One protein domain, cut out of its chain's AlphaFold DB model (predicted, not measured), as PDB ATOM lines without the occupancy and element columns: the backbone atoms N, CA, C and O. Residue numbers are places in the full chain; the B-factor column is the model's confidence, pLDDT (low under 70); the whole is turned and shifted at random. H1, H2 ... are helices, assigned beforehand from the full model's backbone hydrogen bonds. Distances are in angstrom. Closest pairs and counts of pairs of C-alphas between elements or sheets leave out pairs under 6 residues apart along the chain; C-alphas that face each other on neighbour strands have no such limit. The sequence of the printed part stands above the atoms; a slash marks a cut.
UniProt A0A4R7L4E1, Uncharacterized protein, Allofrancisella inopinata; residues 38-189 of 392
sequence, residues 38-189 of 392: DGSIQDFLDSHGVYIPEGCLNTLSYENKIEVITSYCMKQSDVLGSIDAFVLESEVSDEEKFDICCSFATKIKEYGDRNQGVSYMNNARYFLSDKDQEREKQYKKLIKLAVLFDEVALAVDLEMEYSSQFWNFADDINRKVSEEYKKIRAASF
ATOM      1  N   ASP A  38     -29.790  14.296 317.865       55.06
ATOM      2  CA  ASP A  38     -30.015  15.232 316.741       55.06
ATOM      3  C   ASP A  38     -31.444  15.799 316.609       55.06
ATOM      4  O   ASP A  38     -31.665  16.701 315.806       55.06
ATOM      5  N   GLY A  39     -32.422  15.310 317.382       60.97
ATOM      6  CA  GLY A  39     -33.830  15.705 317.207       60.97
ATOM      7  C   GLY A  39     -34.135  17.161 317.588       60.97
ATOM      8  O   GLY A  39     -34.818  17.866 316.856       60.97
ATOM      9  N   SER A  40     -33.568  17.649 318.693       71.06
ATOM     10  CA  SER A  40     -33.950  18.935 319.301       71.06
ATOM     11  C   SER A  40     -33.600  20.166 318.453       71.06
ATOM     12  O   SER A  40     -34.349  21.142 318.451       71.06
ATOM     13  N   ILE A  41     -32.483  20.138 317.720       74.44
ATOM     14  CA  ILE A  41     -32.037  21.265 316.881       74.44
ATOM     15  C   ILE A  41     -32.865  21.374 315.595       74.44
ATOM     16  O   ILE A  41     -33.258  22.478 315.214       74.44
ATOM     17  N   GLN A  42     -33.125  20.249 314.919       74.75
ATOM     18  CA  GLN A  42     -33.932  20.233 313.696       74.75
ATOM     19  C   GLN A  42     -35.371  20.665 313.999       74.75
ATOM     20  O   GLN A  42     -35.877  21.561 313.329       74.75
ATOM     21  N   ASP A  43     -35.979  20.116 315.058       79.50
ATOM     22  CA  ASP A  43     -37.341  20.467 315.479       79.50
ATOM     23  C   ASP A  43     -37.477  21.977 315.751       79.50
ATOM     24  O   ASP A  43     -38.465  22.621 315.374       79.50
ATOM     25  N   PHE A  44     -36.453  22.583 316.362       78.06
ATOM     26  CA  PHE A  44     -36.420  24.028 316.554       78.06
ATOM     27  C   PHE A  44     -36.390  24.774 315.214       78.06
ATOM     28  O   PHE A  44     -37.185  25.691 314.997       78.06
ATOM     29  N   LEU A  45     -35.459  24.423 314.327       78.38
ATOM     30  CA  LEU A  45     -35.268  25.124 313.059       78.38
ATOM     31  C   LEU A  45     -36.521  25.033 312.178       78.38
ATOM     32  O   LEU A  45     -36.954  26.048 311.627       78.38
ATOM     33  N   ASP A  46     -37.164  23.868 312.157       79.31
ATOM     34  CA  ASP A  46     -38.415  23.635 311.439       79.31
ATOM     35  C   ASP A  46     -39.561  24.486 312.006       79.31
ATOM     36  O   ASP A  46     -40.275  25.153 311.251       79.31
ATOM     37  N   SER A  47     -39.700  24.548 313.337       79.12
ATOM     38  CA  SER A  47     -40.736  25.367 313.996       79.12
ATOM     39  C   SER A  47     -40.570  26.876 313.776       79.12
ATOM     40  O   SER A  47     -41.543  27.622 313.896       79.12
ATOM     41  N   HIS A  48     -39.374  27.326 313.387       73.69
ATOM     42  CA  HIS A  48     -39.071  28.728 313.083       73.69
ATOM     43  C   HIS A  48     -38.954  29.006 311.577       73.69
ATOM     44  O   HIS A  48     -38.521  30.087 311.179       73.69
ATOM     45  N   GLY A  49     -39.365  28.056 310.729       72.56
ATOM     46  CA  GLY A  49     -39.397  28.224 309.276       72.56
ATOM     47  C   GLY A  49     -38.015  28.253 308.619       72.56
ATOM     48  O   GLY A  49     -37.879  28.735 307.492       72.56
ATOM     49  N   VAL A  50     -36.982  27.752 309.301       71.25
ATOM     50  CA  VAL A  50     -35.632  27.639 308.747       71.25
ATOM     51  C   VAL A  50     -35.546  26.359 307.946       71.25
ATOM     52  O   VAL A  50     -35.284  25.287 308.480       71.25
ATOM     53  N   TYR A  51     -35.751  26.469 306.637       70.62
ATOM     54  CA  TYR A  51     -35.595  25.313 305.769       70.62
ATOM     55  C   TYR A  51     -34.116  24.944 305.638       70.62
ATOM     56  O   TYR A  51     -33.355  25.597 304.918       70.62
ATOM     57  N   ILE A  52     -33.722  23.868 306.312       67.06
ATOM     58  CA  ILE A  52     -32.492  23.143 306.014       67.06
ATOM     59  C   ILE A  52     -32.909  21.839 305.333       67.06
ATOM     60  O   ILE A  52     -33.714  21.113 305.916       67.06
ATOM     61  N   PRO A  53     -32.421  21.537 304.111       70.25
ATOM     62  CA  PRO A  53     -32.820  20.328 303.403       70.25
ATOM     63  C   PRO A  53     -32.674  19.087 304.285       70.25
ATOM     64  O   PRO A  53     -31.684  18.944 305.008       70.25
ATOM     65  N   GLU A  54     -33.665  18.204 304.224       60.59
ATOM     66  CA  GLU A  54     -33.725  17.008 305.062       60.59
ATOM     67  C   GLU A  54     -32.434  16.183 304.913       60.59
ATOM     68  O   GLU A  54     -31.966  15.905 303.807       60.59
ATOM     69  N   GLY A  55     -31.809  15.850 306.044       63.56
ATOM     70  CA  GLY A  55     -30.522  15.155 306.084       63.56
ATOM     71  C   GLY A  55     -29.282  16.054 306.014       63.56
ATOM     72  O   GLY A  55     -28.219  15.599 306.429       63.56
ATOM     73  N   CYS A  56     -29.373  17.328 305.604       70.69
ATOM     74  CA  CYS A  56     -28.208  18.225 305.609       70.69
ATOM     75  C   CYS A  56     -27.704  18.494 307.031       70.69
ATOM     76  O   CYS A  56     -26.509  18.346 307.271       70.69
ATOM     77  N   LEU A  57     -28.584  18.800 307.992       74.88
ATOM     78  CA  LEU A  57     -28.195  18.969 309.401       74.88
ATOM     79  C   LEU A  57     -27.512  17.717 309.959       74.88
ATOM     80  O   LEU A  57     -26.474  17.826 310.603       74.88
ATOM     81  N   ASN A  58     -28.022  16.528 309.635       75.19
ATOM     82  CA  ASN A  58     -27.455  15.254 310.090       75.19
ATOM     83  C   ASN A  58     -26.058  14.972 309.512       75.19
ATOM     84  O   ASN A  58     -25.308  14.188 310.088       75.19
ATOM     85  N   THR A  59     -25.693  15.618 308.399       81.00
ATOM     86  CA  THR A  59     -24.348  15.526 307.804       81.00
ATOM     87  C   THR A  59     -23.362  16.577 308.317       81.00
ATOM     88  O   THR A  59     -22.165  16.463 308.048       81.00
ATOM     89  N   LEU A  60     -23.828  17.599 309.044       82.94
ATOM     90  CA  LEU A  60     -22.954  18.622 309.616       82.94
ATOM     91  C   LEU A  60     -22.244  18.098 310.867       82.94
ATOM     92  O   LEU A  60     -22.835  17.387 311.684       82.94
ATOM     93  N   SER A  61     -20.984  18.515 311.045       87.94
ATOM     94  CA  SER A  61     -20.328  18.409 312.350       87.94
ATOM     95  C   SER A  61     -21.110  19.208 313.393       87.94
ATOM     96  O   SER A  61     -21.875  20.116 313.056       87.94
ATOM     97  N   TYR A  62     -20.916  18.868 314.659       86.44
ATOM     98  CA  TYR A  62     -21.596  19.521 315.766       86.44
ATOM     99  C   TYR A  62     -21.357  21.043 315.774       86.44
ATOM    100  O   TYR A  62     -22.302  21.826 315.837       86.44
ATOM    101  N   GLU A  63     -20.122  21.476 315.551       87.25
ATOM    102  CA  GLU A  63     -19.716  22.887 315.508       87.25
ATOM    103  C   GLU A  63     -20.396  23.622 314.355       87.25
ATOM    104  O   GLU A  63     -20.862  24.747 314.518       87.25
ATOM    105  N   ASN A  64     -20.509  22.969 313.195       88.31
ATOM    106  CA  ASN A  64     -21.212  23.535 312.051       88.31
ATOM    107  C   ASN A  64     -22.709  23.706 312.342       88.31
ATOM    108  O   ASN A  64     -23.303  24.677 311.877       88.31
ATOM    109  N   LYS A  65     -23.326  22.817 313.135       88.19
ATOM    110  CA  LYS A  65     -24.712  23.007 313.597       88.19
ATOM    111  C   LYS A  65     -24.818  24.239 314.494       88.19
ATOM    112  O   LYS A  65     -25.682  25.084 314.257       88.19
ATOM    113  N   ILE A  66     -23.914  24.380 315.468       92.00
ATOM    114  CA  ILE A  66     -23.872  25.549 316.358       92.00
ATOM    115  C   ILE A  66     -23.674  26.846 315.559       92.00
ATOM    116  O   ILE A  66     -24.392  27.823 315.781       92.00
ATOM    117  N   GLU A  67     -22.763  26.860 314.588       91.31
ATOM    118  CA  GLU A  67     -22.496  28.024 313.734       91.31
ATOM    119  C   GLU A  67     -23.709  28.398 312.872       91.31
ATOM    120  O   GLU A  67     -24.023  29.583 312.728       91.31
ATOM    121  N   VAL A  68     -24.430  27.408 312.333       89.56
ATOM    122  CA  VAL A  68     -25.668  27.631 311.571       89.56
ATOM    123  C   VAL A  68     -26.743  28.272 312.450       89.56
ATOM    124  O   VAL A  68     -27.313  29.289 312.052       89.56
ATOM    125  N   ILE A  69     -26.980  27.738 313.654       90.94
ATOM    126  CA  ILE A  69     -27.943  28.292 314.624       90.94
ATOM    127  C   ILE A  69     -27.576  29.731 314.986       90.94
ATOM    128  O   ILE A  69     -28.412  30.636 314.937       90.94
ATOM    129  N   THR A  70     -26.303  29.948 315.313       93.69
ATOM    130  CA  THR A  70     -25.795  31.254 315.737       93.69
ATOM    131  C   THR A  70     -25.967  32.271 314.612       93.69
ATOM    132  O   THR A  70     -26.550  33.338 314.804       93.69
ATOM    133  N   SER A  71     -25.543  31.911 313.400       92.50
ATOM    134  CA  SER A  71     -25.672  32.749 312.208       92.50
ATOM    135  C   SER A  71     -27.125  33.034 311.837       92.50
ATOM    136  O   SER A  71     -27.426  34.119 311.340       92.50
ATOM    137  N   TYR A  72     -28.027  32.075 312.050       92.19
ATOM    138  CA  TYR A  72     -29.455  32.265 311.827       92.19
ATOM    139  C   TYR A  72     -30.036  33.314 312.783       92.19
ATOM    140  O   TYR A  72     -30.681  34.258 312.321       92.19
ATOM    141  N   CYS A  73     -29.760  33.192 314.084       93.38
ATOM    142  CA  CYS A  73     -30.245  34.125 315.104       93.38
ATOM    143  C   CYS A  73     -29.715  35.545 314.881       93.38
ATOM    144  O   CYS A  73     -30.471  36.512 314.922       93.38
ATOM    145  N   MET A  74     -28.427  35.678 314.546       94.19
ATOM    146  CA  MET A  74     -27.796  36.977 314.276       94.19
ATOM    147  C   MET A  74     -28.365  37.701 313.042       94.19
ATOM    148  O   MET A  74     -28.138  38.899 312.880       94.19
ATOM    149  N   LYS A  75     -29.099  37.000 312.167       93.25
ATOM    150  CA  LYS A  75     -29.781  37.578 310.995       93.25
ATOM    151  C   LYS A  75     -31.242  37.943 311.259       93.25
ATOM    152  O   LYS A  75     -31.873  38.531 310.380       93.25
ATOM    153  N   GLN A  76     -31.791  37.588 312.419       92.81
ATOM    154  CA  GLN A  76     -33.176  37.909 312.751       92.81
ATOM    155  C   GLN A  76     -33.345  39.397 313.051       92.81
ATOM    156  O   GLN A  76     -32.439  40.061 313.549       92.81
ATOM    157  N   SER A  77     -34.546  39.914 312.787       91.00
ATOM    158  CA  SER A  77     -34.911  41.284 313.163       91.00
ATOM    159  C   SER A  77     -34.936  41.479 314.683       91.00
ATOM    160  O   SER A  77     -34.630  42.564 315.170       91.00
ATOM    161  N   ASP A  78     -35.269  40.426 315.436       93.31
ATOM    162  CA  ASP A  78     -35.131  40.360 316.889       93.31
ATOM    163  C   ASP A  78     -34.075  39.319 317.278       93.31
ATOM    164  O   ASP A  78     -34.400  38.183 317.628       93.31
ATOM    165  N   VAL A  79     -32.804  39.725 317.211       94.12
ATOM    166  CA  VAL A  79     -31.660  38.869 317.550       94.12
ATOM    167  C   VAL A  79     -31.814  38.274 318.953       94.12
ATOM    168  O   VAL A  79     -31.846  37.056 319.085       94.12
ATOM    169  N   LEU A  80     -31.995  39.096 319.995       94.81
ATOM    170  CA  LEU A  80     -32.102  38.608 321.379       94.81
ATOM    171  C   LEU A  80     -33.313  37.692 321.592       94.81
ATOM    172  O   LEU A  80     -33.196  36.674 322.269       94.81
ATOM    173  N   GLY A  81     -34.459  38.010 320.981       93.94
ATOM    174  CA  GLY A  81     -35.635  37.144 321.027       93.94
ATOM    175  C   GLY A  81     -35.378  35.772 320.404       93.94
ATOM    176  O   GLY A  81     -35.759  34.762 320.987       93.94
ATOM    177  N   SER A  82     -34.684  35.726 319.262       93.81
ATOM    178  CA  SER A  82     -34.314  34.456 318.630       93.81
ATOM    179  C   SER A  82     -33.306  33.657 319.459       93.81
ATOM    180  O   SER A  82     -33.452  32.443 319.581       93.81
ATOM    181  N   ILE A  83     -32.340  34.325 320.100       95.00
ATOM    182  CA  ILE A  83     -31.383  33.667 320.995       95.00
ATOM    183  C   ILE A  83     -32.103  33.054 322.198       95.00
ATOM    184  O   ILE A  83     -31.822  31.912 322.550       95.00
ATOM    185  N   ASP A  84     -33.040  33.776 322.816       95.12
ATOM    186  CA  ASP A  84     -33.785  33.268 323.972       95.12
ATOM    187  C   ASP A  84     -34.618  32.033 323.632       95.12
ATOM    188  O   ASP A  84     -34.634  31.085 324.417       95.12
ATOM    189  N   ALA A  85     -35.260  32.019 322.461       90.56
ATOM    190  CA  ALA A  85     -36.029  30.866 322.003       90.56
ATOM    191  C   ALA A  85     -35.153  29.599 321.966       90.56
ATOM    192  O   ALA A  85     -35.567  28.533 322.420       90.56
ATOM    193  N   PHE A  86     -33.902  29.714 321.511       90.19
ATOM    194  CA  PHE A  86     -32.958  28.598 321.555       90.19
ATOM    195  C   PHE A  86     -32.446  28.313 322.971       90.19
ATOM    196  O   PHE A  86     -32.550  27.193 323.460       90.19
ATOM    197  N   VAL A  87     -31.857  29.303 323.637       94.81
ATOM    198  CA  VAL A  87     -31.084  29.078 324.867       94.81
ATOM    199  C   VAL A  87     -31.989  28.780 326.063       94.81
ATOM    200  O   VAL A  87     -31.642  27.950 326.900       94.81
ATOM    201  N   LEU A  88     -33.149  29.432 326.162       94.25
ATOM    202  CA  LEU A  88     -34.023  29.348 327.335       94.25
ATOM    203  C   LEU A  88     -35.260  28.476 327.117       94.25
ATOM    204  O   LEU A  88     -35.735  27.877 328.081       94.25
ATOM    205  N   GLU A  89     -35.788  28.423 325.893       89.81
ATOM    206  CA  GLU A  89     -37.099  27.812 325.621       89.81
ATOM    207  C   GLU A  89     -37.006  26.456 324.912       89.81
ATOM    208  O   GLU A  89     -37.944  25.668 325.006       89.81
ATOM    209  N   SER A  90     -35.889  26.146 324.247       87.50
ATOM    210  CA  SER A  90     -35.720  24.861 323.566       87.50
ATOM    211  C   SER A  90     -35.300  23.723 324.508       87.50
ATOM    212  O   SER A  90     -34.654  23.921 325.547       87.50
ATOM    213  N   GLU A  91     -35.619  22.501 324.079       88.44
ATOM    214  CA  GLU A  91     -35.296  21.239 324.758       88.44
ATOM    215  C   GLU A  91     -33.872  20.732 324.443       88.44
ATOM    216  O   GLU A  91     -33.559  19.557 324.654       88.44
ATOM    217  N   VAL A  92     -32.988  21.589 323.913       88.44
ATOM    218  CA  VAL A  92     -31.573  21.229 323.728       88.44
ATOM    219  C   VAL A  92     -30.883  21.061 325.089       88.44
ATOM    220  O   VAL A  92     -31.281  21.666 326.092       88.44
ATOM    221  N   SER A  93     -29.860  20.210 325.129       92.19
ATOM    222  CA  SER A  93     -29.118  19.895 326.354       92.19
ATOM    223  C   SER A  93     -28.368  21.106 326.914       92.19
ATOM    224  O   SER A  93     -28.064  22.053 326.189       92.19
ATOM    225  N   ASP A  94     -28.034  21.076 328.208       94.19
ATOM    226  CA  ASP A  94     -27.224  22.130 328.828       94.19
ATOM    227  C   ASP A  94     -25.843  22.226 328.152       94.19
ATOM    228  O   ASP A  94     -25.375  23.326 327.867       94.19
ATOM    229  N   GLU A  95     -25.235  21.100 327.766       94.50
ATOM    230  CA  GLU A  95     -23.994  21.110 326.984       94.50
ATOM    231  C   GLU A  95     -24.144  21.869 325.650       94.50
ATOM    232  O   GLU A  95     -23.297  22.694 325.308       94.50
ATOM    233  N   GLU A  96     -25.261  21.683 324.941       93.44
ATOM    234  CA  GLU A  96     -25.564  22.447 323.725       93.44
ATOM    235  C   GLU A  96     -25.806  23.929 324.004       93.44
ATOM    236  O   GLU A  96     -25.281  24.786 323.290       93.44
ATOM    237  N   LYS A  97     -26.546  24.266 325.065       96.12
ATOM    238  CA  LYS A  97     -26.782  25.663 325.472       96.12
ATOM    239  C   LYS A  97     -25.476  26.375 325.810       96.12
ATOM    240  O   LYS A  97     -25.307  27.541 325.443       96.12
ATOM    241  N   PHE A  98     -24.549  25.678 326.467       97.94
ATOM    242  CA  PHE A  98     -23.211  26.174 326.769       97.94
ATOM    243  C   PHE A  98     -22.447  26.549 325.490       97.94
ATOM    244  O   PHE A  98     -21.946  27.674 325.375       97.94
ATOM    245  N   ASP A  99     -22.397  25.646 324.509       96.94
ATOM    246  CA  ASP A  99     -21.661  25.875 323.263       96.94
ATOM    247  C   ASP A  99     -22.303  26.953 322.387       96.94
ATOM    248  O   ASP A  99     -21.597  27.802 321.831       96.94
ATOM    249  N   ILE A 100     -23.636  26.997 322.345       96.19
ATOM    250  CA  ILE A 100     -24.405  28.058 321.685       96.19
ATOM    251  C   ILE A 100     -24.095  29.423 322.314       96.19
ATOM    252  O   ILE A 100     -23.820  30.384 321.596       96.19
ATOM    253  N   CYS A 101     -24.066  29.525 323.646       98.25
ATOM    254  CA  CYS A 101     -23.708  30.768 324.335       98.25
ATOM    255  C   CYS A 101     -22.264  31.209 324.040       98.25
ATOM    256  O   CYS A 101     -22.027  32.392 323.795       98.25
ATOM    257  N   CYS A 102     -21.301  30.281 323.989       98.31
ATOM    258  CA  CYS A 102     -19.920  30.592 323.593       98.31
ATOM    259  C   CYS A 102     -19.827  31.095 322.140       98.31
ATOM    260  O   CYS A 102     -19.057  32.013 321.832       98.31
ATOM    261  N   SER A 103     -20.624  30.508 321.244       97.56
ATOM    262  CA  SER A 103     -20.713  30.929 319.846       97.56
ATOM    263  C   SER A 103     -21.313  32.335 319.716       97.56
ATOM    264  O   SER A 103     -20.716  33.208 319.078       97.56
ATOM    265  N   PHE A 104     -22.422  32.613 320.415       97.56
ATOM    266  CA  PHE A 104     -23.013  33.953 320.468       97.56
ATOM    267  C   PHE A 104     -22.065  34.990 321.044       97.56
ATOM    268  O   PHE A 104     -21.960  36.072 320.473       97.56
ATOM    269  N   ALA A 105     -21.342  34.665 322.118       97.50
ATOM    270  CA  ALA A 105     -20.341  35.561 322.677       97.50
ATOM    271  C   ALA A 105     -19.377  36.037 321.579       97.50
ATOM    272  O   ALA A 105     -19.211  37.244 321.380       97.50
ATOM    273  N   THR A 106     -18.807  35.090 320.821       96.62
ATOM    274  CA  THR A 106     -17.855  35.351 319.728       96.62
ATOM    275  C   THR A 106     -18.471  36.210 318.628       96.62
ATOM    276  O   THR A 106     -17.925  37.268 318.312       96.62
ATOM    277  N   LYS A 107     -19.637  35.818 318.098       95.69
ATOM    278  CA  LYS A 107     -20.307  36.573 317.029       95.69
ATOM    279  C   LYS A 107     -20.700  37.977 317.465       95.69
ATOM    280  O   LYS A 107     -20.468  38.930 316.737       95.69
ATOM    281  N   ILE A 108     -21.250  38.147 318.658       94.69
ATOM    282  CA  ILE A 108     -21.688  39.462 319.138       94.69
ATOM    283  C   ILE A 108     -20.491  40.411 319.314       94.69
ATOM    284  O   ILE A 108     -20.574  41.585 318.941       94.69
ATOM    285  N   LYS A 109     -19.338  39.898 319.768       93.44
ATOM    286  CA  LYS A 109     -18.089  40.672 319.791       93.44
ATOM    287  C   LYS A 109     -17.638  41.085 318.386       93.44
ATOM    288  O   LYS A 109     -17.211  42.223 318.213       93.44
ATOM    289  N   GLU A 110     -17.733  40.204 317.386       92.44
ATOM    290  CA  GLU A 110     -17.409  40.531 315.982       92.44
ATOM    291  C   GLU A 110     -18.291  41.664 315.430       92.44
ATOM    292  O   GLU A 110     -17.829  42.470 314.625       92.44
ATOM    293  N   TYR A 111     -19.528  41.781 315.921       90.12
ATOM    294  CA  TYR A 111     -20.449  42.882 315.616       90.12
ATOM    295  C   TYR A 111     -20.178  44.165 316.427       90.12
ATOM    296  O   TYR A 111     -20.911  45.146 316.296       90.12
ATOM    297  N   GLY A 112     -19.122  44.187 317.245       91.12
ATOM    298  CA  GLY A 112     -18.682  45.360 317.999       91.12
ATOM    299  C   GLY A 112     -19.338  45.537 319.369       91.12
ATOM    300  O   GLY A 112     -19.086  46.550 320.018       91.12
ATOM    301  N   ASP A 113     -20.135  44.577 319.845       93.62
ATOM    302  CA  ASP A 113     -20.754  44.637 321.174       93.62
ATOM    303  C   ASP A 113     -19.995  43.761 322.181       93.62
ATOM    304  O   ASP A 113     -20.336  42.611 322.468       93.62
ATOM    305  N   ARG A 114     -18.905  44.318 322.715       93.50
ATOM    306  CA  ARG A 114     -18.034  43.616 323.668       93.50
ATOM    307  C   ARG A 114     -18.790  43.180 324.926       93.50
ATOM    308  O   ARG A 114     -18.650  42.028 325.331       93.50
ATOM    309  N   ASN A 115     -19.591  44.062 325.526       93.12
ATOM    310  CA  ASN A 115     -20.264  43.791 326.802       93.12
ATOM    311  C   ASN A 115     -21.306  42.685 326.665       93.12
ATOM    312  O   ASN A 115     -21.341  41.774 327.492       93.12
ATOM    313  N   GLN A 116     -22.103  42.705 325.595       95.00
ATOM    314  CA  GLN A 116     -23.045  41.621 325.349       95.00
ATOM    315  C   GLN A 116     -22.314  40.305 325.037       95.00
ATOM    316  O   GLN A 116     -22.743  39.241 325.485       95.00
ATOM    317  N   GLY A 117     -21.174  40.354 324.342       96.56
ATOM    318  CA  GLY A 117     -20.328  39.177 324.146       96.56
ATOM    319  C   GLY A 117     -19.862  38.561 325.476       96.56
ATOM    320  O   GLY A 117     -19.998  37.357 325.695       96.56
ATOM    321  N   VAL A 118     -19.387  39.393 326.408       96.62
ATOM    322  CA  VAL A 118     -19.013  38.965 327.770       96.62
ATOM    323  C   VAL A 118     -20.220  38.445 328.556       96.62
ATOM    324  O   VAL A 118     -20.103  37.432 329.247       96.62
ATOM    325  N   SER A 119     -21.387  39.075 328.409       96.44
ATOM    326  CA  SER A 119     -22.649  38.621 329.007       96.44
ATOM    327  C   SER A 119     -22.961  37.173 328.630       96.44
ATOM    328  O   SER A 119     -23.189  36.343 329.509       96.44
ATOM    329  N   TYR A 120     -22.882  36.820 327.342       97.56
ATOM    330  CA  TYR A 120     -23.141  35.448 326.890       97.56
ATOM    331  C   TYR A 120     -22.084  34.444 327.349       97.56
ATOM    332  O   TYR A 120     -22.430  33.312 327.686       97.56
ATOM    333  N   MET A 121     -20.820  34.854 327.451       97.31
ATOM    334  CA  MET A 121     -19.777  34.025 328.056       97.31
ATOM    335  C   MET A 121     -20.073  33.739 329.537       97.31
ATOM    336  O   MET A 121     -19.926  32.605 329.988       97.31
ATOM    337  N   ASN A 122     -20.560  34.727 330.294       96.50
ATOM    338  CA  ASN A 122     -21.007  34.496 331.665       96.50
ATOM    339  C   ASN A 122     -22.296  33.669 331.734       96.50
ATOM    340  O   ASN A 122     -22.430  32.838 332.628       96.50
ATOM    341  N   ASN A 123     -23.223  33.838 330.791       97.06
ATOM    342  CA  ASN A 123     -24.452  33.048 330.739       97.06
ATOM    343  C   ASN A 123     -24.190  31.576 330.403       97.06
ATOM    344  O   ASN A 123     -24.874  30.712 330.947       97.06
ATOM    345  N   ALA A 124     -23.169  31.274 329.593       97.94
ATOM    346  CA  ALA A 124     -22.746  29.899 329.317       97.94
ATOM    347  C   ALA A 124     -22.480  29.117 330.616       97.94
ATOM    348  O   ALA A 124     -22.795  27.935 330.711       97.94
ATOM    349  N   ARG A 125     -21.994  29.794 331.666       96.44
ATOM    350  CA  ARG A 125     -21.710  29.187 332.977       96.44
ATOM    351  C   ARG A 125     -22.950  28.591 333.653       96.44
ATOM    352  O   ARG A 125     -22.808  27.718 334.504       96.44
ATOM    353  N   TYR A 126     -24.158  29.030 333.292       96.31
ATOM    354  CA  TYR A 126     -25.398  28.451 333.819       96.31
ATOM    355  C   TYR A 126     -25.705  27.057 333.263       96.31
ATOM    356  O   TYR A 126     -26.555  26.364 333.831       96.31
ATOM    357  N   PHE A 127     -25.010  26.652 332.201       97.38
ATOM    358  CA  PHE A 127     -25.210  25.402 331.471       97.38
ATOM    359  C   PHE A 127     -23.967  24.498 331.503       97.38
ATOM    360  O   PHE A 127     -23.768  23.648 330.637       97.38
ATOM    361  N   LEU A 128     -23.096  24.692 332.496       96.56
ATOM    362  CA  LEU A 128     -21.982  23.780 332.738       96.56
ATOM    363  C   LEU A 128     -22.504  22.369 333.040       96.56
ATOM    364  O   LEU A 128     -23.442  22.207 333.819       96.56
ATOM    365  N   SER A 129     -21.869  21.360 332.447       95.50
ATOM    366  CA  SER A 129     -22.233  19.955 332.608       95.50
ATOM    367  C   SER A 129     -22.025  19.498 334.049       95.50
ATOM    368  O   SER A 129     -21.024  19.823 334.693       95.50
ATOM    369  N   ASP A 130     -22.913  18.636 334.535       92.75
ATOM    370  CA  ASP A 130     -22.735  17.970 335.824       92.75
ATOM    371  C   ASP A 130     -21.617  16.910 335.788       92.75
ATOM    372  O   ASP A 130     -21.172  16.452 336.838       92.75
ATOM    373  N   LYS A 131     -21.095  16.541 334.611       93.50
ATOM    374  CA  LYS A 131     -19.989  15.580 334.475       93.50
ATOM    375  C   LYS A 131     -18.640  16.283 334.590       93.50
ATOM    376  O   LYS A 131     -18.308  17.096 333.735       93.50
ATOM    377  N   ASP A 132     -17.823  15.899 335.569       92.50
ATOM    378  CA  ASP A 132     -16.538  16.558 335.861       92.50
ATOM    379  C   ASP A 132     -15.616  16.693 334.638       92.50
ATOM    380  O   ASP A 132     -15.104  17.778 334.379       92.50
ATOM    381  N   GLN A 133     -15.456  15.630 333.838       92.88
ATOM    382  CA  GLN A 133     -14.607  15.665 332.636       92.88
ATOM    383  C   GLN A 133     -15.095  16.671 331.586       92.88
ATOM    384  O   GLN A 133     -14.284  17.326 330.935       92.88
ATOM    385  N   GLU A 134     -16.410  16.785 331.407       94.62
ATOM    386  CA  GLU A 134     -16.988  17.715 330.436       94.62
ATOM    387  C   GLU A 134     -16.937  19.144 330.976       94.62
ATOM    388  O   GLU A 134     -16.499  20.067 330.295       94.62
ATOM    389  N   ARG A 135     -17.258  19.315 332.259       95.25
ATOM    390  CA  ARG A 135     -17.168  20.594 332.956       95.25
ATOM    391  C   ARG A 135     -15.753  21.177 332.918       95.25
ATOM    392  O   ARG A 135     -15.590  22.374 332.694       95.25
ATOM    393  N   GLU A 136     -14.724  20.348 333.090       95.50
ATOM    394  CA  GLU A 136     -13.320  20.755 332.946       95.50
ATOM    395  C   GLU A 136     -13.027  21.307 331.539       95.50
ATOM    396  O   GLU A 136     -12.410  22.370 331.406       95.50
ATOM    397  N   LYS A 137     -13.489  20.629 330.479       96.31
ATOM    398  CA  LYS A 137     -13.334  21.108 329.094       96.31
ATOM    399  C   LYS A 137     -14.049  22.436 328.873       96.31
ATOM    400  O   LYS A 137     -13.469  23.356 328.289       96.31
ATOM    401  N   GLN A 138     -15.268  22.557 329.383       97.75
ATOM    402  CA  GLN A 138     -16.074  23.769 329.287       97.75
ATOM    403  C   GLN A 138     -15.403  24.960 329.990       97.75
ATOM    404  O   GLN A 138     -15.283  26.031 329.395       97.75
ATOM    405  N   TYR A 139     -14.854  24.780 331.196       97.75
ATOM    406  CA  TYR A 139     -14.070  25.830 331.859       97.75
ATOM    407  C   TYR A 139     -12.862  26.258 331.024       97.75
ATOM    408  O   TYR A 139     -12.681  27.451 330.778       97.75
ATOM    409  N   LYS A 140     -12.074  25.301 330.514       97.19
ATOM    410  CA  LYS A 140     -10.930  25.602 329.634       97.19
ATOM    411  C   LYS A 140     -11.359  26.383 328.390       97.19
ATOM    412  O   LYS A 140     -10.631  27.278 327.958       97.19
ATOM    413  N   LYS A 141     -12.529  26.079 327.815       98.00
ATOM    414  CA  LYS A 141     -13.097  26.827 326.682       98.00
ATOM    415  C   LYS A 141     -13.448  28.263 327.074       98.00
ATOM    416  O   LYS A 141     -13.037  29.179 326.366       98.00
ATOM    417  N   LEU A 142     -14.123  28.476 328.208       98.31
ATOM    418  CA  LEU A 142     -14.453  29.821 328.700       98.31
ATOM    419  C   LEU A 142     -13.202  30.653 329.004       98.31
ATOM    420  O   LEU A 142     -13.146  31.817 328.622       98.31
ATOM    421  N   ILE A 143     -12.180  30.067 329.635       98.00
ATOM    422  CA  ILE A 143     -10.919  30.760 329.948       98.00
ATOM    423  C   ILE A 143     -10.229  31.211 328.657       98.00
ATOM    424  O   ILE A 143      -9.864  32.379 328.521       98.00
ATOM    425  N   LYS A 144     -10.107  30.311 327.670       97.19
ATOM    426  CA  LYS A 144      -9.564  30.650 326.344       97.19
ATOM    427  C   LYS A 144     -10.369  31.767 325.682       97.19
ATOM    428  O   LYS A 144      -9.779  32.688 325.122       97.19
ATOM    429  N   LEU A 145     -11.698  31.701 325.755       97.12
ATOM    430  CA  LEU A 145     -12.573  32.715 325.179       97.12
ATOM    431  C   LEU A 145     -12.386  34.077 325.862       97.12
ATOM    432  O   LEU A 145     -12.221  35.076 325.170       97.12
ATOM    433  N   ALA A 146     -12.308  34.117 327.192       96.81
ATOM    434  CA  ALA A 146     -12.047  35.338 327.949       96.81
ATOM    435  C   ALA A 146     -10.696  35.969 327.567       96.81
ATOM    436  O   ALA A 146     -10.622  37.175 327.331       96.81
ATOM    437  N   VAL A 147      -9.643  35.160 327.397       95.88
ATOM    438  CA  VAL A 147      -8.338  35.637 326.903       95.88
ATOM    439  C   VAL A 147      -8.449  36.197 325.481       95.88
ATOM    440  O   VAL A 147      -7.951  37.287 325.209       95.88
ATOM    441  N   LEU A 148      -9.158  35.516 324.573       94.25
ATOM    442  CA  LEU A 148      -9.416  36.022 323.216       94.25
ATOM    443  C   LEU A 148     -10.248  37.312 323.214       94.25
ATOM    444  O   LEU A 148     -10.220  38.075 322.243       94.25
ATOM    445  N   PHE A 149     -11.010  37.560 324.275       94.44
ATOM    446  CA  PHE A 149     -11.811  38.762 324.479       94.44
ATOM    447  C   PHE A 149     -11.023  39.917 325.088       94.44
ATOM    448  O   PHE A 149     -11.559  41.021 325.144       94.44
ATOM    449  N   ASP A 150      -9.758  39.689 325.453       95.12
ATOM    450  CA  ASP A 150      -8.961  40.616 326.255       95.12
ATOM    451  C   ASP A 150      -9.652  40.935 327.599       95.12
ATOM    452  O   ASP A 150      -9.615  42.051 328.112       95.12
ATOM    453  N   GLU A 151     -10.335  39.931 328.159       94.06
ATOM    454  CA  GLU A 151     -11.029  39.968 329.448       94.06
ATOM    455  C   GLU A 151     -10.216  39.212 330.498       94.06
ATOM    456  O   GLU A 151     -10.651  38.213 331.072       94.06
ATOM    457  N   VAL A 152      -8.992  39.683 330.743       92.44
ATOM    458  CA  VAL A 152      -8.033  39.015 331.638       92.44
ATOM    459  C   VAL A 152      -8.612  38.813 333.040       92.44
ATOM    460  O   VAL A 152      -8.437  37.751 333.629       92.44
ATOM    461  N   ALA A 153      -9.348  39.797 333.566       90.38
ATOM    462  CA  ALA A 153      -9.980  39.682 334.879       90.38
ATOM    463  C   ALA A 153     -11.001  38.533 334.933       90.38
ATOM    464  O   ALA A 153     -11.015  37.777 335.900       90.38
ATOM    465  N   LEU A 154     -11.805  38.364 333.878       92.06
ATOM    466  CA  LEU A 154     -12.748  37.254 333.771       92.06
ATOM    467  C   LEU A 154     -12.024  35.916 333.582       92.06
ATOM    468  O   LEU A 154     -12.426  34.922 334.174       92.06
ATOM    469  N   ALA A 155     -10.947  35.883 332.793       94.94
ATOM    470  CA  ALA A 155     -10.147  34.675 332.617       94.94
ATOM    471  C   ALA A 155      -9.575  34.185 333.960       94.94
ATOM    472  O   ALA A 155      -9.631  32.994 334.252       94.94
ATOM    473  N   VAL A 156      -9.098  35.109 334.803       92.56
ATOM    474  CA  VAL A 156      -8.638  34.808 336.168       92.56
ATOM    475  C   VAL A 156      -9.792  34.346 337.060       92.56
ATOM    476  O   VAL A 156      -9.631  33.356 337.768       92.56
ATOM    477  N   ASP A 157     -10.958  35.004 337.013       91.19
ATOM    478  CA  ASP A 157     -12.150  34.563 337.757       91.19
ATOM    479  C   ASP A 157     -12.515  33.106 337.398       91.19
ATOM    480  O   ASP A 157     -12.719  32.273 338.284       91.19
ATOM    481  N   LEU A 158     -12.525  32.777 336.104       94.06
ATOM    482  CA  LEU A 158     -12.823  31.436 335.599       94.06
ATOM    483  C   LEU A 158     -11.756  30.405 335.989       94.06
ATOM    484  O   LEU A 158     -12.112  29.296 336.384       94.06
ATOM    485  N   GLU A 159     -10.470  30.757 335.921       93.81
ATOM    486  CA  GLU A 159      -9.362  29.886 336.344       93.81
ATOM    487  C   GLU A 159      -9.430  29.583 337.845       93.81
ATOM    488  O   GLU A 159      -9.205  28.451 338.269       93.81
ATOM    489  N   MET A 160      -9.786  30.575 338.661       90.69
ATOM    490  CA  MET A 160      -9.949  30.396 340.103       90.69
ATOM    491  C   MET A 160     -11.143  29.500 340.442       90.69
ATOM    492  O   MET A 160     -11.047  28.656 341.337       90.69
ATOM    493  N   GLU A 161     -12.258  29.646 339.725       90.50
ATOM    494  CA  GLU A 161     -13.415  28.755 339.860       90.50
ATOM    495  C   GLU A 161     -13.092  27.325 339.429       90.50
ATOM    496  O   GLU A 161     -13.411  26.387 340.163       90.50
ATOM    497  N   TYR A 162     -12.417  27.172 338.290       91.69
ATOM    498  CA  TYR A 162     -11.915  25.900 337.788       91.69
ATOM    499  C   TYR A 162     -11.000  25.225 338.823       91.69
ATOM    500  O   TYR A 162     -11.281  24.125 339.299       91.69
ATOM    501  N   SER A 163      -9.960  25.924 339.272       88.94
ATOM    502  CA  SER A 163      -8.997  25.423 340.258       88.94
ATOM    503  C   SER A 163      -9.672  24.976 341.554       88.94
ATOM    504  O   SER A 163      -9.334  23.931 342.104       88.94
ATOM    505  N   SER A 164     -10.677  25.727 342.023       85.19
ATOM    506  CA  SER A 164     -11.414  25.383 343.244       85.19
ATOM    507  C   SER A 164     -12.241  24.097 343.142       85.19
ATOM    508  O   SER A 164     -12.584  23.531 344.176       85.19
ATOM    509  N   GLN A 165     -12.557  23.647 341.924       84.19
ATOM    510  CA  GLN A 165     -13.348  22.440 341.678       84.19
ATOM    511  C   GLN A 165     -12.488  21.216 341.350       84.19
ATOM    512  O   GLN A 165     -12.850  20.114 341.748       84.19
ATOM    513  N   PHE A 166     -11.371  21.391 340.635       84.88
ATOM    514  CA  PHE A 166     -10.631  20.260 340.051       84.88
ATOM    515  C   PHE A 166      -9.246  20.016 340.657       84.88
ATOM    516  O   PHE A 166      -8.655  18.960 340.426       84.88
ATOM    517  N   TRP A 167      -8.680  20.958 341.416       80.06
ATOM    518  CA  TRP A 167      -7.355  20.745 341.995       80.06
ATOM    519  C   TRP A 167      -7.425  19.902 343.276       80.06
ATOM    520  O   TRP A 167      -7.938  20.344 344.298       80.06
ATOM    521  N   ASN A 168      -6.783  18.731 343.248       64.25
ATOM    522  CA  ASN A 168      -6.538  17.850 344.400       64.25
ATOM    523  C   ASN A 168      -5.297  18.265 345.230       64.25
ATOM    524  O   ASN A 168      -4.532  17.410 345.684       64.25
ATOM    525  N   PHE A 169      -5.019  19.563 345.412       57.72
ATOM    526  CA  PHE A 169      -4.045  19.946 346.447       57.72
ATOM    527  C   PHE A 169      -4.663  19.693 347.820       57.72
ATOM    528  O   PHE A 169      -5.880  19.774 347.947       57.72
ATOM    529  N   ALA A 170      -3.836  19.419 348.840       61.78
ATOM    530  CA  ALA A 170      -4.294  19.273 350.223       61.78
ATOM    531  C   ALA A 170      -5.327  20.368 350.539       61.78
ATOM    532  O   ALA A 170      -4.970  21.550 350.505       61.78
ATOM    533  N   ASP A 171      -6.580  19.961 350.780       68.44
ATOM    534  CA  ASP A 171      -7.799  20.787 350.673       68.44
ATOM    535  C   ASP A 171      -7.693  22.168 351.345       68.44
ATOM    536  O   ASP A 171      -8.309  23.147 350.924       68.44
ATOM    537  N   ASP A 172      -6.858  22.273 352.379       78.06
ATOM    538  CA  ASP A 172      -6.612  23.497 353.127       78.06
ATOM    539  C   ASP A 172      -5.911  24.610 352.321       78.06
ATOM    540  O   ASP A 172      -6.243  25.783 352.498       78.06
ATOM    541  N   ILE A 173      -4.973  24.287 351.419       80.12
ATOM    542  CA  ILE A 173      -4.265  25.303 350.617       80.12
ATOM    543  C   ILE A 173      -5.215  25.908 349.582       80.12
ATOM    544  O   ILE A 173      -5.353  27.130 349.526       80.12
ATOM    545  N   ASN A 174      -5.915  25.071 348.812       76.81
ATOM    546  CA  ASN A 174      -6.866  25.536 347.799       76.81
ATOM    547  C   ASN A 174      -7.985  26.368 348.418       76.81
ATOM    548  O   ASN A 174      -8.328  27.433 347.901       76.81
ATOM    549  N   ARG A 175      -8.508  25.928 349.568       79.19
ATOM    550  CA  ARG A 175      -9.512  26.683 350.317       79.19
ATOM    551  C   ARG A 175      -8.990  28.061 350.721       79.19
ATOM    552  O   ARG A 175      -9.659  29.052 350.443       79.19
ATOM    553  N   LYS A 176      -7.791  28.149 351.307       85.44
ATOM    554  CA  LYS A 176      -7.180  29.430 351.714       85.44
ATOM    555  C   LYS A 176      -6.924  30.361 350.531       85.44
ATOM    556  O   LYS A 176      -7.227  31.547 350.627       85.44
ATOM    557  N   VAL A 177      -6.400  29.842 349.418       85.44
ATOM    558  CA  VAL A 177      -6.161  30.640 348.204       85.44
ATOM    559  C   VAL A 177      -7.484  31.137 347.619       85.44
ATOM    560  O   VAL A 177      -7.596  32.314 347.296       85.44
ATOM    561  N   SER A 178      -8.509  30.283 347.542       81.69
ATOM    562  CA  SER A 178      -9.845  30.672 347.070       81.69
ATOM    563  C   SER A 178     -10.496  31.719 347.981       81.69
ATOM    564  O   SER A 178     -11.070  32.692 347.495       81.69
ATOM    565  N   GLU A 179     -10.394  31.560 349.301       84.88
ATOM    566  CA  GLU A 179     -10.891  32.535 350.278       84.88
ATOM    567  C   GLU A 179     -10.186  33.887 350.138       84.88
ATOM    568  O   GLU A 179     -10.848  34.924 350.122       84.88
ATOM    569  N   GLU A 180      -8.861  33.892 350.005       88.50
ATOM    570  CA  GLU A 180      -8.098  35.131 349.859       88.50
ATOM    571  C   GLU A 180      -8.355  35.801 348.507       88.50
ATOM    572  O   GLU A 180      -8.577  37.011 348.452       88.50
ATOM    573  N   TYR A 181      -8.449  35.016 347.429       88.38
ATOM    574  CA  TYR A 181      -8.879  35.504 346.122       88.38
ATOM    575  C   TYR A 181     -10.244  36.185 346.208       88.38
ATOM    576  O   TYR A 181     -10.393  37.319 345.759       88.38
ATOM    577  N   LYS A 182     -11.228  35.544 346.851       83.50
ATOM    578  CA  LYS A 182     -12.566  36.120 347.047       83.50
ATOM    579  C   LYS A 182     -12.515  37.449 347.800       83.50
ATOM    580  O   LYS A 182     -13.248  38.358 347.428       83.50
ATOM    581  N   LYS A 183     -11.643  37.607 348.805       84.12
ATOM    582  CA  LYS A 183     -11.468  38.892 349.513       84.12
ATOM    583  C   LYS A 183     -10.880  39.972 348.607       84.12
ATOM    584  O   LYS A 183     -11.429  41.071 348.546       84.12
ATOM    585  N   ILE A 184      -9.795  39.659 347.894       85.38
ATOM    586  CA  ILE A 184      -9.157  40.582 346.941       85.38
ATOM    587  C   ILE A 184     -10.176  41.005 345.881       85.38
ATOM    588  O   ILE A 184     -10.323  42.189 345.571       85.38
ATOM    589  N   ARG A 185     -10.921  40.032 345.359       81.62
ATOM    590  CA  ARG A 185     -11.890  40.245 344.299       81.62
ATOM    591  C   ARG A 185     -13.095  41.051 344.781       81.62
ATOM    592  O   ARG A 185     -13.466  42.005 344.106       81.62
ATOM    593  N   ALA A 186     -13.625  40.773 345.971       76.44
ATOM    594  CA  ALA A 186     -14.681  41.574 346.594       76.44
ATOM    595  C   ALA A 186     -14.251  43.036 346.808       76.44
ATOM    596  O   ALA A 186     -15.019  43.950 346.522       76.44
ATOM    597  N   ALA A 187     -13.008  43.277 347.236       76.12
ATOM    598  CA  ALA A 187     -12.472  44.631 347.389       76.12
ATOM    599  C   ALA A 187     -12.278  45.366 346.047       76.12
ATOM    600  O   ALA A 187     -12.334  46.595 345.997       76.12
ATOM    601  N   SER A 188     -12.031  44.631 344.959       76.06
ATOM    602  CA  SER A 188     -11.997  45.189 343.605       76.06
ATOM    603  C   SER A 188     -13.402  45.502 343.091       76.06
ATOM    604  O   SER A 188     -13.602  46.555 342.492       76.06
ATOM    605  N   PHE A 189     -14.364  44.606 343.322       69.94
ATOM    606  CA  PHE A 189     -15.745  44.767 342.873       69.94
ATOM    607  C   PHE A 189     -16.474  45.885 343.607       69.94
ATOM    608  O   PHE A 189     -17.166  46.656 342.959       69.94
TER     609      PHE A 189
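What this domain is: This is residues 38 to 189 of the 392 residues of an uncharacterized protein of Allofrancisella inopinata (UniProt A0A4R7L4E1). The model is an elongated zigzag of helices that run alternately opposite ways: H5 and H6 form a close pair, H7 and H8 a second pair beside it, and H9 is the last helix at one end of the long axis. At the other end H3 and H4 pack on H5, with the small helices H1 and H2 beyond them. The printed part has 152 residues with nine named helices, H1 to H9 in chain order, and no named strand; the class is all helix. It is only just compact, close to loose, with a radius of gyration of the C-alphas of 17.6 A, and spans 56 by 32 by 23 A.

Where its parts are: H1 is residues 39 to 47, 12.3 A from first to last C-alpha, and begins at C-alpha 39 (-33.830, 15.705, 317.207). H2 is the short helix of residues 56 to 59. H3 is residues 62 to 74, 18.6 A, and H4 residues 79 to 89, 14.7 A. H5 is residues 94 to 110, 24.5 A, beginning at C-alpha 94 (-27.224, 22.130, 328.828). H6 is residues 114 to 127, 21.1 A; H7 is residues 132 to 148, 24.3 A; H8 is residues 152 to 166, 20.7 A. H9 is residues 171 to 189, 26.4 A, ending at C-alpha 189 (-15.745, 44.767, 342.873).

How they stand to each other: H5 is the hub, touching H3, H4, H6 and H7. H1 is close to H4 but not clearly touching, with the C-alphas of Phe 44 and Phe 86 closest at 7.6 A. H2 is close to H3 but not clearly touching, Leu 57 and Lys 65 having the closest C-alphas, 6.8 A apart. H3 and H4 touch only at the corner, with Cys 73 and Ser 82 closest, their C-alphas 5.4 A apart. H3 touches H5 at a steep tilt of 54 degrees, the same way, the closest C-alphas being those of Ile 66 and Ile 100, 5.9 A. H4 and H5 form a helical hairpin at a shallow tilt of 12 degrees, Val 87 and Lys 97 having the closest C-alphas, 5.5 A apart; H5 touches H4 with residues 97 to 101 alone. H5, H6 and H7 form an up and down bundle, each running against the one before it. The closest C-alphas of H5 and H6 are those of Ala 105 and Gly 117, 3.9 A, at a shallow tilt of 5 degrees. H6 touches H7 with residues 118 to 121 alone, Met 121 and Leu 142 having the closest C-alphas, 6.8 A. H5 and H7 only just touch, with 3 pairs of C-alphas within 8 A, the closest those of Cys 102 and Leu 142, 7.5 A. H7 and H8 form a hairpin at 13 degrees, a shallow tilt, with the C-alphas of Ile 143 and Ala 155 closest at 4.8 A. H8 touches H9 with residues 160 to 164 alone, at a shallow tilt of 25 degrees, opposite ways; the closest C-alphas are those of Ser 164 and Asn 174, 6.4 A. H1 and H9 are apart. Every O i to N i+4 pair is within hydrogen-bond range in H1, H3, H4, H5, H7, H8 and H9; in H6 it is 7 of 10, and H2 is too short for such a pair.

The domain as a whole: The C-alphas farthest apart are those of Pro 53 and Asp 172, 56.3 A. The printed part has no cut. The link from H1 to H2 is short, the other links are tight, and no link is long. Residues 167 to 173, of which 171 to 173 belong to H9, stand free. The mean pLDDT of the printed part is 88.1, with residues 38 to 39, 52, 54 to 55, 168 to 171 and 189 under 70.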